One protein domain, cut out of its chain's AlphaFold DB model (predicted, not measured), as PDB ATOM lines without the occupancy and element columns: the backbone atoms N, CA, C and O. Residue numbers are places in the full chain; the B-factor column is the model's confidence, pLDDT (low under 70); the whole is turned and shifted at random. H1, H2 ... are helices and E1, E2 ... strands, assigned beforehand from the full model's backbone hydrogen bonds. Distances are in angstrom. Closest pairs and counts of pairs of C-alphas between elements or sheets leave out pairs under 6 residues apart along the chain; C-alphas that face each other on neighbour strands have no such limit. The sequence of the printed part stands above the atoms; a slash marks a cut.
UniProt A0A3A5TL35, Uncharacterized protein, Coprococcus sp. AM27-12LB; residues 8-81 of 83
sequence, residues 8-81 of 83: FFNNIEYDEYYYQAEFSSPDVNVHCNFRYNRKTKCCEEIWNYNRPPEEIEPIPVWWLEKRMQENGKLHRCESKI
ATOM      1  N   PHE A   8     -53.369 -30.932 106.592       97.81
ATOM      2  CA  PHE A   8     -53.085 -30.911 105.173       97.81
ATOM      3  C   PHE A   8     -51.995 -29.886 104.892       97.81
ATOM      4  O   PHE A   8     -52.031 -28.758 105.386       97.81
ATOM      5  N   PHE A   9     -51.051 -30.298 104.063       98.06
ATOM      6  CA  PHE A   9     -50.051 -29.459 103.441       98.06
ATOM      7  C   PHE A   9     -50.342 -29.425 101.944       98.06
ATOM      8  O   PHE A   9     -50.348 -30.474 101.302       98.06
ATOM      9  N   ASN A  10     -50.580 -28.242 101.391       98.06
ATOM     10  CA  ASN A  10     -50.859 -28.037  99.972       98.06
ATOM     11  C   ASN A  10     -49.790 -27.148  99.344       98.06
ATOM     12  O   ASN A  10     -49.179 -26.321 100.018       98.06
ATOM     13  N   ASN A  11     -49.602 -27.295  98.031       97.69
ATOM     14  CA  ASN A  11     -48.640 -26.504  97.262       97.69
ATOM     15  C   ASN A  11     -47.232 -26.539  97.876       97.69
ATOM     16  O   ASN A  11     -46.579 -25.509  97.999       97.69
ATOM     17  N   ILE A  12     -46.798 -27.733  98.291       97.81
ATOM     18  CA  ILE A  12     -45.487 -27.934  98.901       97.81
ATOM     19  C   ILE A  12     -44.404 -27.669  97.856       97.81
ATOM     20  O   ILE A  12     -44.317 -28.360  96.839       97.81
ATOM     21  N   GLU A  13     -43.549 -26.707  98.166       97.38
ATOM     22  CA  GLU A  13     -42.311 -26.400  97.470       97.38
ATOM     23  C   GLU A  13     -41.155 -26.565  98.453       97.38
ATOM     24  O   GLU A  13     -41.261 -26.222  99.636       97.38
ATOM     25  N   TYR A  14     -40.053 -27.153  97.994       96.44
ATOM     26  CA  TYR A  14     -38.924 -27.423  98.869       96.44
ATOM     27  C   TYR A  14     -37.602 -27.481  98.122       96.44
ATOM     28  O   TYR A  14     -37.518 -27.958  96.990       96.44
ATOM     29  N   ASP A  15     -36.561 -27.036  98.811       95.44
ATOM     30  CA  ASP A  15     -35.168 -27.138  98.397       95.44
ATOM     31  C   ASP A  15     -34.323 -27.640  99.578       95.44
ATOM     32  O   ASP A  15     -34.846 -28.155 100.569       95.44
ATOM     33  N   GLU A  16     -32.999 -27.545  99.491       93.69
ATOM     34  CA  GLU A  16     -32.096 -27.994 100.554       93.69
ATOM     35  C   GLU A  16     -32.179 -27.178 101.863       93.69
ATOM     36  O   GLU A  16     -31.705 -27.646 102.906       93.69
ATOM     37  N   TYR A  17     -32.788 -25.991 101.824       95.38
ATOM     38  CA  TYR A  17     -32.873 -25.037 102.925       95.38
ATOM     39  C   TYR A  17     -34.284 -24.893 103.479       95.38
ATOM     40  O   TYR A  17     -34.422 -24.763 104.692       95.38
ATOM     41  N   TYR A  18     -35.320 -24.945 102.643       96.81
ATOM     42  CA  TYR A  18     -36.672 -24.566 103.033       96.81
ATOM     43  C   TYR A  18     -37.723 -25.617 102.689       96.81
ATOM     44  O   TYR A  18     -37.639 -26.319 101.681       96.81
ATOM     45  N   TYR A  19     -38.746 -25.675 103.540       97.50
ATOM     46  CA  TYR A  19     -40.090 -26.084 103.153       97.50
ATOM     47  C   TYR A  19     -40.966 -24.840 103.083       97.50
ATOM     48  O   TYR A  19     -40.964 -24.031 104.011       97.50
ATOM     49  N   GLN A  20     -41.738 -24.716 102.014       97.88
ATOM     50  CA  GLN A  20     -42.772 -23.707 101.873       97.88
ATOM     51  C   GLN A  20     -44.061 -24.396 101.452       97.88
ATOM     52  O   GLN A  20     -44.066 -25.190 100.515       97.88
ATOM     53  N   ALA A  21     -45.148 -24.130 102.165       98.12
ATOM     54  CA  ALA A  21     -46.434 -24.718 101.834       98.12
ATOM     55  C   ALA A  21     -47.585 -23.908 102.428       98.12
ATOM     56  O   ALA A  21     -47.423 -23.053 103.300       98.12
ATOM     57  N   GLU A  22     -48.777 -24.216 101.947       98.31
ATOM     58  CA  GLU A  22     -50.023 -23.918 102.629       98.31
ATOM     59  C   GLU A  22     -50.298 -25.022 103.654       98.31
ATOM     60  O   GLU A  22     -50.229 -26.207 103.334       98.31
ATOM     61  N   PHE A  23     -50.605 -24.638 104.886       98.00
ATOM     62  CA  PHE A  23     -50.977 -25.524 105.978       98.00
ATOM     63  C   PHE A  23     -52.432 -25.284 106.372       98.00
ATOM     64  O   PHE A  23     -52.879 -24.144 106.501       98.00
ATOM     65  N   SER A  24     -53.167 -26.366 106.612       97.38
ATOM     66  CA  SER A  24     -54.503 -26.288 107.190       97.38
ATOM     67  C   SER A  24     -54.803 -27.460 108.115       97.38
ATOM     68  O   SER A  24     -54.375 -28.593 107.886       97.38
ATOM     69  N   SER A  25     -55.576 -27.178 109.157       96.44
ATOM     70  CA  SER A  25     -56.095 -28.163 110.100       96.44
ATOM     71  C   SER A  25     -57.531 -27.779 110.474       96.44
ATOM     72  O   SER A  25     -57.748 -26.884 111.300       96.44
ATOM     73  N   PRO A  26     -58.533 -28.397 109.816       93.06
ATOM     74  CA  PRO A  26     -59.942 -28.060 110.014       93.06
ATOM     75  C   PRO A  26     -60.456 -28.339 111.429       93.06
ATOM     76  O   PRO A  26     -61.312 -27.610 111.918       93.06
ATOM     77  N   ASP A  27     -59.914 -29.355 112.104       91.75
ATOM     78  CA  ASP A  27     -60.249 -29.750 113.479       91.75
ATOM     79  C   ASP A  27     -60.056 -28.622 114.496       91.75
ATOM     80  O   ASP A  27     -60.792 -28.550 115.478       91.75
ATOM     81  N   VAL A  28     -59.116 -27.710 114.241       91.69
ATOM     82  CA  VAL A  28     -58.852 -26.548 115.103       91.69
ATOM     83  C   VAL A  28     -59.010 -25.212 114.371       91.69
ATOM     84  O   VAL A  28     -58.588 -24.170 114.880       91.69
ATOM     85  N   ASN A  29     -59.648 -25.234 113.194       93.81
ATOM     86  CA  ASN A  29     -59.888 -24.074 112.338       93.81
ATOM     87  C   ASN A  29     -58.617 -23.235 112.094       93.81
ATOM     88  O   ASN A  29     -58.618 -22.018 112.276       93.81
ATOM     89  N   VAL A  30     -57.516 -23.886 111.713       95.88
ATOM     90  CA  VAL A  30     -56.245 -23.223 111.377       95.88
ATOM     91  C   VAL A  30     -55.992 -23.302 109.877       95.88
ATOM     92  O   VAL A  30     -56.148 -24.360 109.266       95.88
ATOM     93  N   HIS A  31     -55.566 -22.183 109.303       97.06
ATOM     94  CA  HIS A  31     -55.089 -22.062 107.933       97.06
ATOM     95  C   HIS A  31     -54.008 -20.980 107.857       97.06
ATOM     96  O   HIS A  31     -54.195 -19.897 108.416       97.06
ATOM     97  N   CYS A  32     -52.903 -21.262 107.169       97.69
ATOM     98  CA  CYS A  32     -51.853 -20.290 106.868       97.69
ATOM     99  C   CYS A  32     -50.955 -20.759 105.722       97.69
ATOM    100  O   CYS A  32     -50.896 -21.941 105.393       97.69
ATOM    101  N   ASN A  33     -50.155 -19.850 105.182       98.50
ATOM    102  CA  ASN A  33     -48.927 -20.198 104.486       98.50
ATOM    103  C   ASN A  33     -47.740 -20.083 105.446       98.50
ATOM    104  O   ASN A  33     -47.763 -19.270 106.370       98.50
ATOM    105  N   PHE A  34     -46.707 -20.894 105.229       97.75
ATOM    106  CA  PHE A  34     -45.499 -20.849 106.044       97.75
ATOM    107  C   PHE A  34     -44.235 -21.098 105.229       97.75
ATOM    108  O   PHE A  34     -44.263 -21.760 104.187       97.75
ATOM    109  N   ARG A  35     -43.114 -20.623 105.776       97.75
ATOM    110  CA  ARG A  35     -41.758 -20.940 105.335       97.75
ATOM    111  C   ARG A  35     -40.943 -21.435 106.520       97.75
ATOM    112  O   ARG A  35     -40.728 -20.723 107.499       97.75
ATOM    113  N   TYR A  36     -40.475 -22.669 106.413       97.50
ATOM    114  CA  TYR A  36     -39.713 -23.356 107.443       97.50
ATOM    115  C   TYR A  36     -38.285 -23.610 106.982       97.50
ATOM    116  O   TYR A  36     -38.070 -24.240 105.946       97.50
ATOM    117  N   ASN A  37     -37.307 -23.174 107.770       96.81
ATOM    118  CA  ASN A  37     -35.899 -23.430 107.517       96.81
ATOM    119  C   ASN A  37     -35.490 -24.798 108.079       96.81
ATOM    120  O   ASN A  37     -35.484 -25.039 109.284       96.81
ATOM    121  N   ARG A  38     -35.093 -25.699 107.182       94.38
ATOM    122  CA  ARG A  38     -34.703 -27.088 107.455       94.38
ATOM    123  C   ARG A  38     -33.364 -27.207 108.186       94.38
ATOM    124  O   ARG A  38     -33.109 -28.230 108.818       94.38
ATOM    125  N   LYS A  39     -32.488 -26.201 108.084       94.44
ATOM    126  CA  LYS A  39     -31.170 -26.187 108.743       94.44
ATOM    127  C   LYS A  39     -31.285 -25.715 110.188       94.44
ATOM    128  O   LYS A  39     -30.751 -26.369 111.079       94.44
ATOM    129  N   THR A  40     -31.983 -24.603 110.410       95.62
ATOM    130  CA  THR A  40     -32.187 -24.029 111.751       95.62
ATOM    131  C   THR A  40     -33.336 -24.696 112.502       95.62
ATOM    132  O   THR A  40     -33.401 -24.593 113.723       95.62
ATOM    133  N   LYS A  41     -34.194 -25.432 111.784       92.94
ATOM    134  CA  LYS A  41     -35.400 -26.093 112.289       92.94
ATOM    135  C   LYS A  41     -36.442 -25.128 112.862       92.94
ATOM    136  O   LYS A  41     -37.209 -25.503 113.751       92.94
ATOM    137  N   CYS A  42     -36.502 -23.918 112.315       93.12
ATOM    138  CA  CYS A  42     -37.413 -22.862 112.749       93.12
ATOM    139  C   CYS A  42     -38.361 -22.446 111.621       93.12
ATOM    140  O   CYS A  42     -37.975 -22.413 110.450       93.12
ATOM    141  N   CYS A  43     -39.594 -22.090 111.984       93.38
ATOM    142  CA  CYS A  43     -40.470 -21.353 111.083       93.38
ATOM    143  C   CYS A  43     -39.971 -19.907 111.021       93.38
ATOM    144  O   CYS A  43     -39.851 -19.253 112.053       93.38
ATOM    145  N   GLU A  44     -39.607 -19.435 109.832       94.00
ATOM    146  CA  GLU A  44     -39.089 -18.073 109.649       94.00
ATOM    147  C   GLU A  44     -40.205 -17.088 109.316       94.00
ATOM    148  O   GLU A  44     -40.111 -15.911 109.656       94.00
ATOM    149  N   GLU A  45     -41.262 -17.565 108.657       95.56
ATOM    150  CA  GLU A  45     -42.348 -16.715 108.191       95.56
ATOM    151  C   GLU A  45     -43.680 -17.471 108.181       95.56
ATOM    152  O   GLU A  45     -43.744 -18.633 107.767       95.56
ATOM    153  N   ILE A  46     -44.742 -16.794 108.620       96.62
ATOM    154  CA  ILE A  46     -46.136 -17.241 108.530       96.62
ATOM    155  C   ILE A  46     -46.954 -16.076 107.973       96.62
ATOM    156  O   ILE A  46     -46.881 -14.956 108.481       96.62
ATOM    157  N   TRP A  47     -47.747 -16.331 106.936       97.81
ATOM    158  CA  TRP A  47     -48.582 -15.322 106.279       97.81
ATOM    159  C   TRP A  47     -49.918 -15.919 105.832       97.81
ATOM    160  O   TRP A  47     -50.137 -17.123 105.962       97.81
ATOM    161  N   ASN A  48     -50.834 -15.071 105.346       97.56
ATOM    162  CA  ASN A  48     -52.194 -15.462 104.939       97.56
ATOM    163  C   ASN A  48     -52.907 -16.335 105.987       97.56
ATOM    164  O   ASN A  48     -53.538 -17.340 105.665       97.56
ATOM    165  N   TYR A  49     -52.752 -15.977 107.257       97.31
ATOM    166  CA  TYR A  49     -53.273 -16.756 108.363       97.31
ATOM    167  C   TYR A  49     -54.673 -16.304 108.773       97.31
ATOM    168  O   TYR A  49     -55.014 -15.123 108.706       97.31
ATOM    169  N   ASN A  50     -55.483 -17.250 109.242       97.06
ATOM    170  CA  ASN A  50     -56.811 -16.975 109.796       97.06
ATOM    171  C   ASN A  50     -56.815 -16.800 111.328       97.06
ATOM    172  O   ASN A  50     -57.845 -16.445 111.901       97.06
ATOM    173  N   ARG A  51     -55.681 -17.062 111.989       94.31
ATOM    174  CA  ARG A  51     -55.470 -16.952 113.441       94.31
ATOM    175  C   ARG A  51     -54.099 -16.334 113.733       94.31
ATOM    176  O   ARG A  51     -53.241 -16.381 112.854       94.31
ATOM    177  N   PRO A  52     -53.874 -15.762 114.927       93.75
ATOM    178  CA  PRO A  52     -52.562 -15.237 115.297       93.75
ATOM    179  C   PRO A  52     -51.462 -16.309 115.163       93.75
ATOM    180  O   PRO A  52     -51.724 -17.464 115.508       93.75
ATOM    181  N   PRO A  53     -50.247 -15.976 114.687       90.94
ATOM    182  CA  PRO A  53     -49.152 -16.940 114.526       90.94
ATOM    183  C   PRO A  53     -48.841 -17.762 115.787       90.94
ATOM    184  O   PRO A  53     -48.600 -18.964 115.693       90.94
ATOM    185  N   GLU A  54     -48.940 -17.163 116.974       91.06
ATOM    186  CA  GLU A  54     -48.767 -17.842 118.265       91.06
ATOM    187  C   GLU A  54     -49.824 -18.927 118.550       91.06
ATOM    188  O   GLU A  54     -49.579 -19.840 119.338       91.06
ATOM    189  N   GLU A  55     -50.989 -18.851 117.898       90.38
ATOM    190  CA  GLU A  55     -52.048 -19.866 117.926       90.38
ATOM    191  C   GLU A  55     -51.959 -20.853 116.752       90.38
ATOM    192  O   GLU A  55     -52.808 -21.731 116.611       90.38
ATOM    193  N   ILE A  56     -50.970 -20.705 115.876       91.38
ATOM    194  CA  ILE A  56     -50.722 -21.607 114.747       91.38
ATOM    195  C   ILE A  56     -49.487 -22.458 115.032       91.38
ATOM    196  O   ILE A  56     -49.429 -23.641 114.684       91.38
ATOM    197  N   GLU A  57     -48.490 -21.888 115.693       89.44
ATOM    198  CA  GLU A  57     -47.285 -22.622 116.022       89.44
ATOM    199  C   GLU A  57     -47.487 -23.620 117.178       89.44
ATOM    200  O   GLU A  57     -48.224 -23.363 118.135       89.44
ATOM    201  N   PRO A  58     -46.813 -24.784 117.127       91.38
ATOM    202  CA  PRO A  58     -45.886 -25.220 116.079       91.38
ATOM    203  C   PRO A  58     -46.590 -25.907 114.895       91.38
ATOM    204  O   PRO A  58     -47.382 -26.828 115.082       91.38
ATOM    205  N   ILE A  59     -46.213 -25.551 113.662       94.12
ATOM    206  CA  ILE A  59     -46.651 -26.264 112.450       94.12
ATOM    207  C   ILE A  59     -46.008 -27.668 112.429       94.12
ATOM    208  O   ILE A  59     -44.802 -27.787 112.670       94.12
ATOM    209  N   PRO A  60     -46.751 -28.754 112.128       94.50
ATOM    210  CA  PRO A  60     -46.258 -30.132 112.219       94.50
ATOM    211  C   PRO A  60     -45.342 -30.540 111.044       94.50
ATOM    212  O   PRO A  60     -45.551 -31.563 110.393       94.50
ATOM    213  N   VAL A  61     -44.285 -29.764 110.779       95.12
ATOM    214  CA  VAL A  61     -43.320 -29.982 109.681       95.12
ATOM    215  C   VAL A  61     -42.571 -31.314 109.805       95.12
ATOM    216  O   VAL A  61     -42.179 -31.895 108.794       95.12
ATOM    217  N   TRP A  62     -42.457 -31.865 111.019       93.94
ATOM    218  CA  TRP A  62     -41.923 -33.213 111.256       93.94
ATOM    219  C   TRP A  62     -42.604 -34.283 110.383       93.94
ATOM    220  O   TRP A  62     -41.978 -35.279 110.020       93.94
ATOM    221  N   TRP A  63     -43.876 -34.085 110.013       95.12
ATOM    222  CA  TRP A  63     -44.578 -34.986 109.103       95.12
ATOM    223  C   TRP A  63     -43.984 -34.943 107.696       95.12
ATOM    224  O   TRP A  63     -43.729 -35.995 107.118       95.12
ATOM    225  N   LEU A  64     -43.692 -33.751 107.166       95.69
ATOM    226  CA  LEU A  64     -43.025 -33.599 105.871       95.69
ATOM    227  C   LEU A  64     -41.639 -34.253 105.894       95.69
ATOM    228  O   LEU A  64     -41.290 -34.994 104.982       95.69
ATOM    229  N   GLU A  65     -40.864 -34.072 106.964       94.44
ATOM    230  CA  GLU A  65     -39.564 -34.744 107.096       94.44
ATOM    231  C   GLU A  65     -39.692 -36.269 107.057       94.44
ATOM    232  O   GLU A  65     -38.950 -36.934 106.332       94.44
ATOM    233  N   LYS A  66     -40.672 -36.821 107.779       95.19
ATOM    234  CA  LYS A  66     -40.957 -38.257 107.774       95.19
ATOM    235  C   LYS A  66     -41.334 -38.755 106.375       95.19
ATOM    236  O   LYS A  66     -40.773 -39.743 105.911       95.19
ATOM    237  N   ARG A  67     -42.233 -38.057 105.671       95.56
ATOM    238  CA  ARG A  67     -42.648 -38.422 104.302       95.56
ATOM    239  C   ARG A  67     -41.483 -38.362 103.316       95.56
ATOM    240  O   ARG A  67     -41.341 -39.255 102.485       95.56
ATOM    241  N   MET A  68     -40.608 -37.366 103.451       94.50
ATOM    242  CA  MET A  68     -39.385 -37.259 102.656       94.50
ATOM    243  C   MET A  68     -38.432 -38.435 102.916       94.50
ATOM    244  O   MET A  68     -37.852 -38.963 101.972       94.50
ATOM    245  N   GLN A  69     -38.278 -38.869 104.171       95.12
ATOM    246  CA  GLN A  69     -37.450 -40.030 104.528       95.12
ATOM    247  C   GLN A  69     -38.019 -41.348 103.985       95.12
ATOM    248  O   GLN A  69     -37.261 -42.179 103.498       95.12
ATOM    249  N   GLU A  70     -39.338 -41.533 104.055       95.69
ATOM    250  CA  GLU A  70     -40.012 -42.751 103.588       95.69
ATOM    251  C   GLU A  70     -40.016 -42.871 102.059       95.69
ATOM    252  O   GLU A  70     -39.770 -43.947 101.519       95.69
ATOM    253  N   ASN A  71     -40.287 -41.768 101.358       95.00
ATOM    254  CA  ASN A  71     -40.550 -41.790  99.917       95.00
ATOM    255  C   ASN A  71     -39.388 -41.252  99.067       95.00
ATOM    256  O   ASN A  71     -39.434 -41.339  97.839       95.00
ATOM    257  N   GLY A  72     -38.386 -40.615  99.681       94.88
ATOM    258  CA  GLY A  72     -37.304 -39.899  98.993       94.88
ATOM    259  C   GLY A  72     -37.730 -38.593  98.303       94.88
ATOM    260  O   GLY A  72     -36.886 -37.895  97.742       94.88
ATOM    261  N   LYS A  73     -39.025 -38.255  98.324       95.00
ATOM    262  CA  LYS A  73     -39.613 -37.033  97.759       95.00
ATOM    263  C   LYS A  73     -40.925 -36.685  98.460       95.00
ATOM    264  O   LYS A  73     -41.574 -37.571  99.014       95.00
ATOM    265  N   LEU A  74     -41.338 -35.425  98.365       96.25
ATOM    266  CA  LEU A  74     -42.676 -34.990  98.764       96.25
ATOM    267  C   LEU A  74     -43.570 -34.828  97.543       96.25
ATOM    268  O   LEU A  74     -43.125 -34.401  96.474       96.25
ATOM    269  N   HIS A  75     -44.843 -35.167  97.705       95.06
ATOM    270  CA  HIS A  75     -45.861 -34.766  96.749       95.06
ATOM    271  C   HIS A  75     -46.211 -33.288  96.942       95.06
ATOM    272  O   HIS A  75     -45.970 -32.709  97.997       95.06
ATOM    273  N   ARG A  76     -46.829 -32.675  95.925       96.31
ATOM    274  CA  ARG A  76     -47.334 -31.293  96.022       96.31
ATOM    275  C   ARG A  76     -48.353 -31.125  97.156       96.31
ATOM    276  O   ARG A  76     -48.499 -30.022  97.675       96.31
ATOM    277  N   CYS A  77     -49.042 -32.205  97.523       97.00
ATOM    278  CA  CYS A  77     -49.931 -32.249  98.671       97.00
ATOM    279  C   CYS A  77     -49.581 -33.451  99.554       97.00
ATOM    280  O   CYS A  77     -49.467 -34.569  99.053       97.00
ATOM    281  N   GLU A  78     -49.468 -33.231 100.860       97.25
ATOM    282  CA  GLU A  78     -49.284 -34.274 101.873       97.25
ATOM    283  C   GLU A  78     -50.302 -34.061 102.989       97.25
ATOM    284  O   GLU A  78     -50.701 -32.938 103.288       97.25
ATOM    285  N   SER A  79     -50.735 -35.135 103.635       95.50
ATOM    286  CA  SER A  79     -51.669 -35.025 104.753       95.50
ATOM    287  C   SER A  79     -51.420 -36.107 105.783       95.50
ATOM    288  O   SER A  79     -50.806 -37.140 105.496       95.50
ATOM    289  N   LYS A  80     -51.894 -35.849 106.997       95.06
ATOM    290  CA  LYS A  80     -52.043 -36.854 108.039       95.06
ATOM    291  C   LYS A  80     -53.521 -36.906 108.395       95.06
ATOM    292  O   LYS A  80     -54.076 -35.899 108.826       95.06
ATOM    293  N   ILE A  81     -54.128 -38.073 108.207       92.31
ATOM    294  CA  ILE A  81     -55.518 -38.343 108.574       92.31
ATOM    295  C   ILE A  81     -55.507 -39.478 109.598       92.31
ATOM    296  O   ILE A  81     -54.948 -40.543 109.335       92.31
TER     297      ILE A  81
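This is residues 8 to 81 of the 83 residues of an uncharacterized protein of Coprococcus sp. AM27-12LB (UniProt A0A3A5TL35). A twisted sheet of five strands makes the body, with H1 beside its E5 end; residues 48 to 61 run back across one face from E4 to H1. The printed part has 74 residues with, in order, E1 E2 E3 E4 H1 E5; the antiparallel sheet runs E4 E3 E2 E1 E5, and E1 to E4 form a meander, each strand the antiparallel neighbour of the one before. It is mixed, helices and strands, and compact: radius of gyration of the C-alphas 11.6 A, spans 32 by 27 by 17 A.

E1, residues 8 to 14, begins at C-alpha 8 (-53.085, -30.911, 105.173). E2, 18 to 25, spans 21.0 A; E3, 30 to 37, 20.7 A. E4 is 42 to 47, H1 62 to 71, and E5, 78 to 80, ends at C-alpha 80 (-52.043, -36.854, 108.039).

Hairpins E1 and E2, E2 and E3, and E3 and E4 include N 10 and O 22, 2.8 A, N 23 and O 32, 2.8 A, and N 33 and O 47, 2.8 A, within hydrogen-bond range. E5 is antiparallel to E1, with N 9 and O 78 at 2.8 A. H1 is on the sheet; its closest C-alpha to E5 is that of Leu 64, 7.5 A from Glu 78's. Every O i to N i+4 pair in H1 is within range.

The C-alphas farthest apart, Pro 52 and Gly 72, are 33.3 A apart. The printed part has no cut; E4 to H1 is a long link; no printed residue is under 70 in pLDDT.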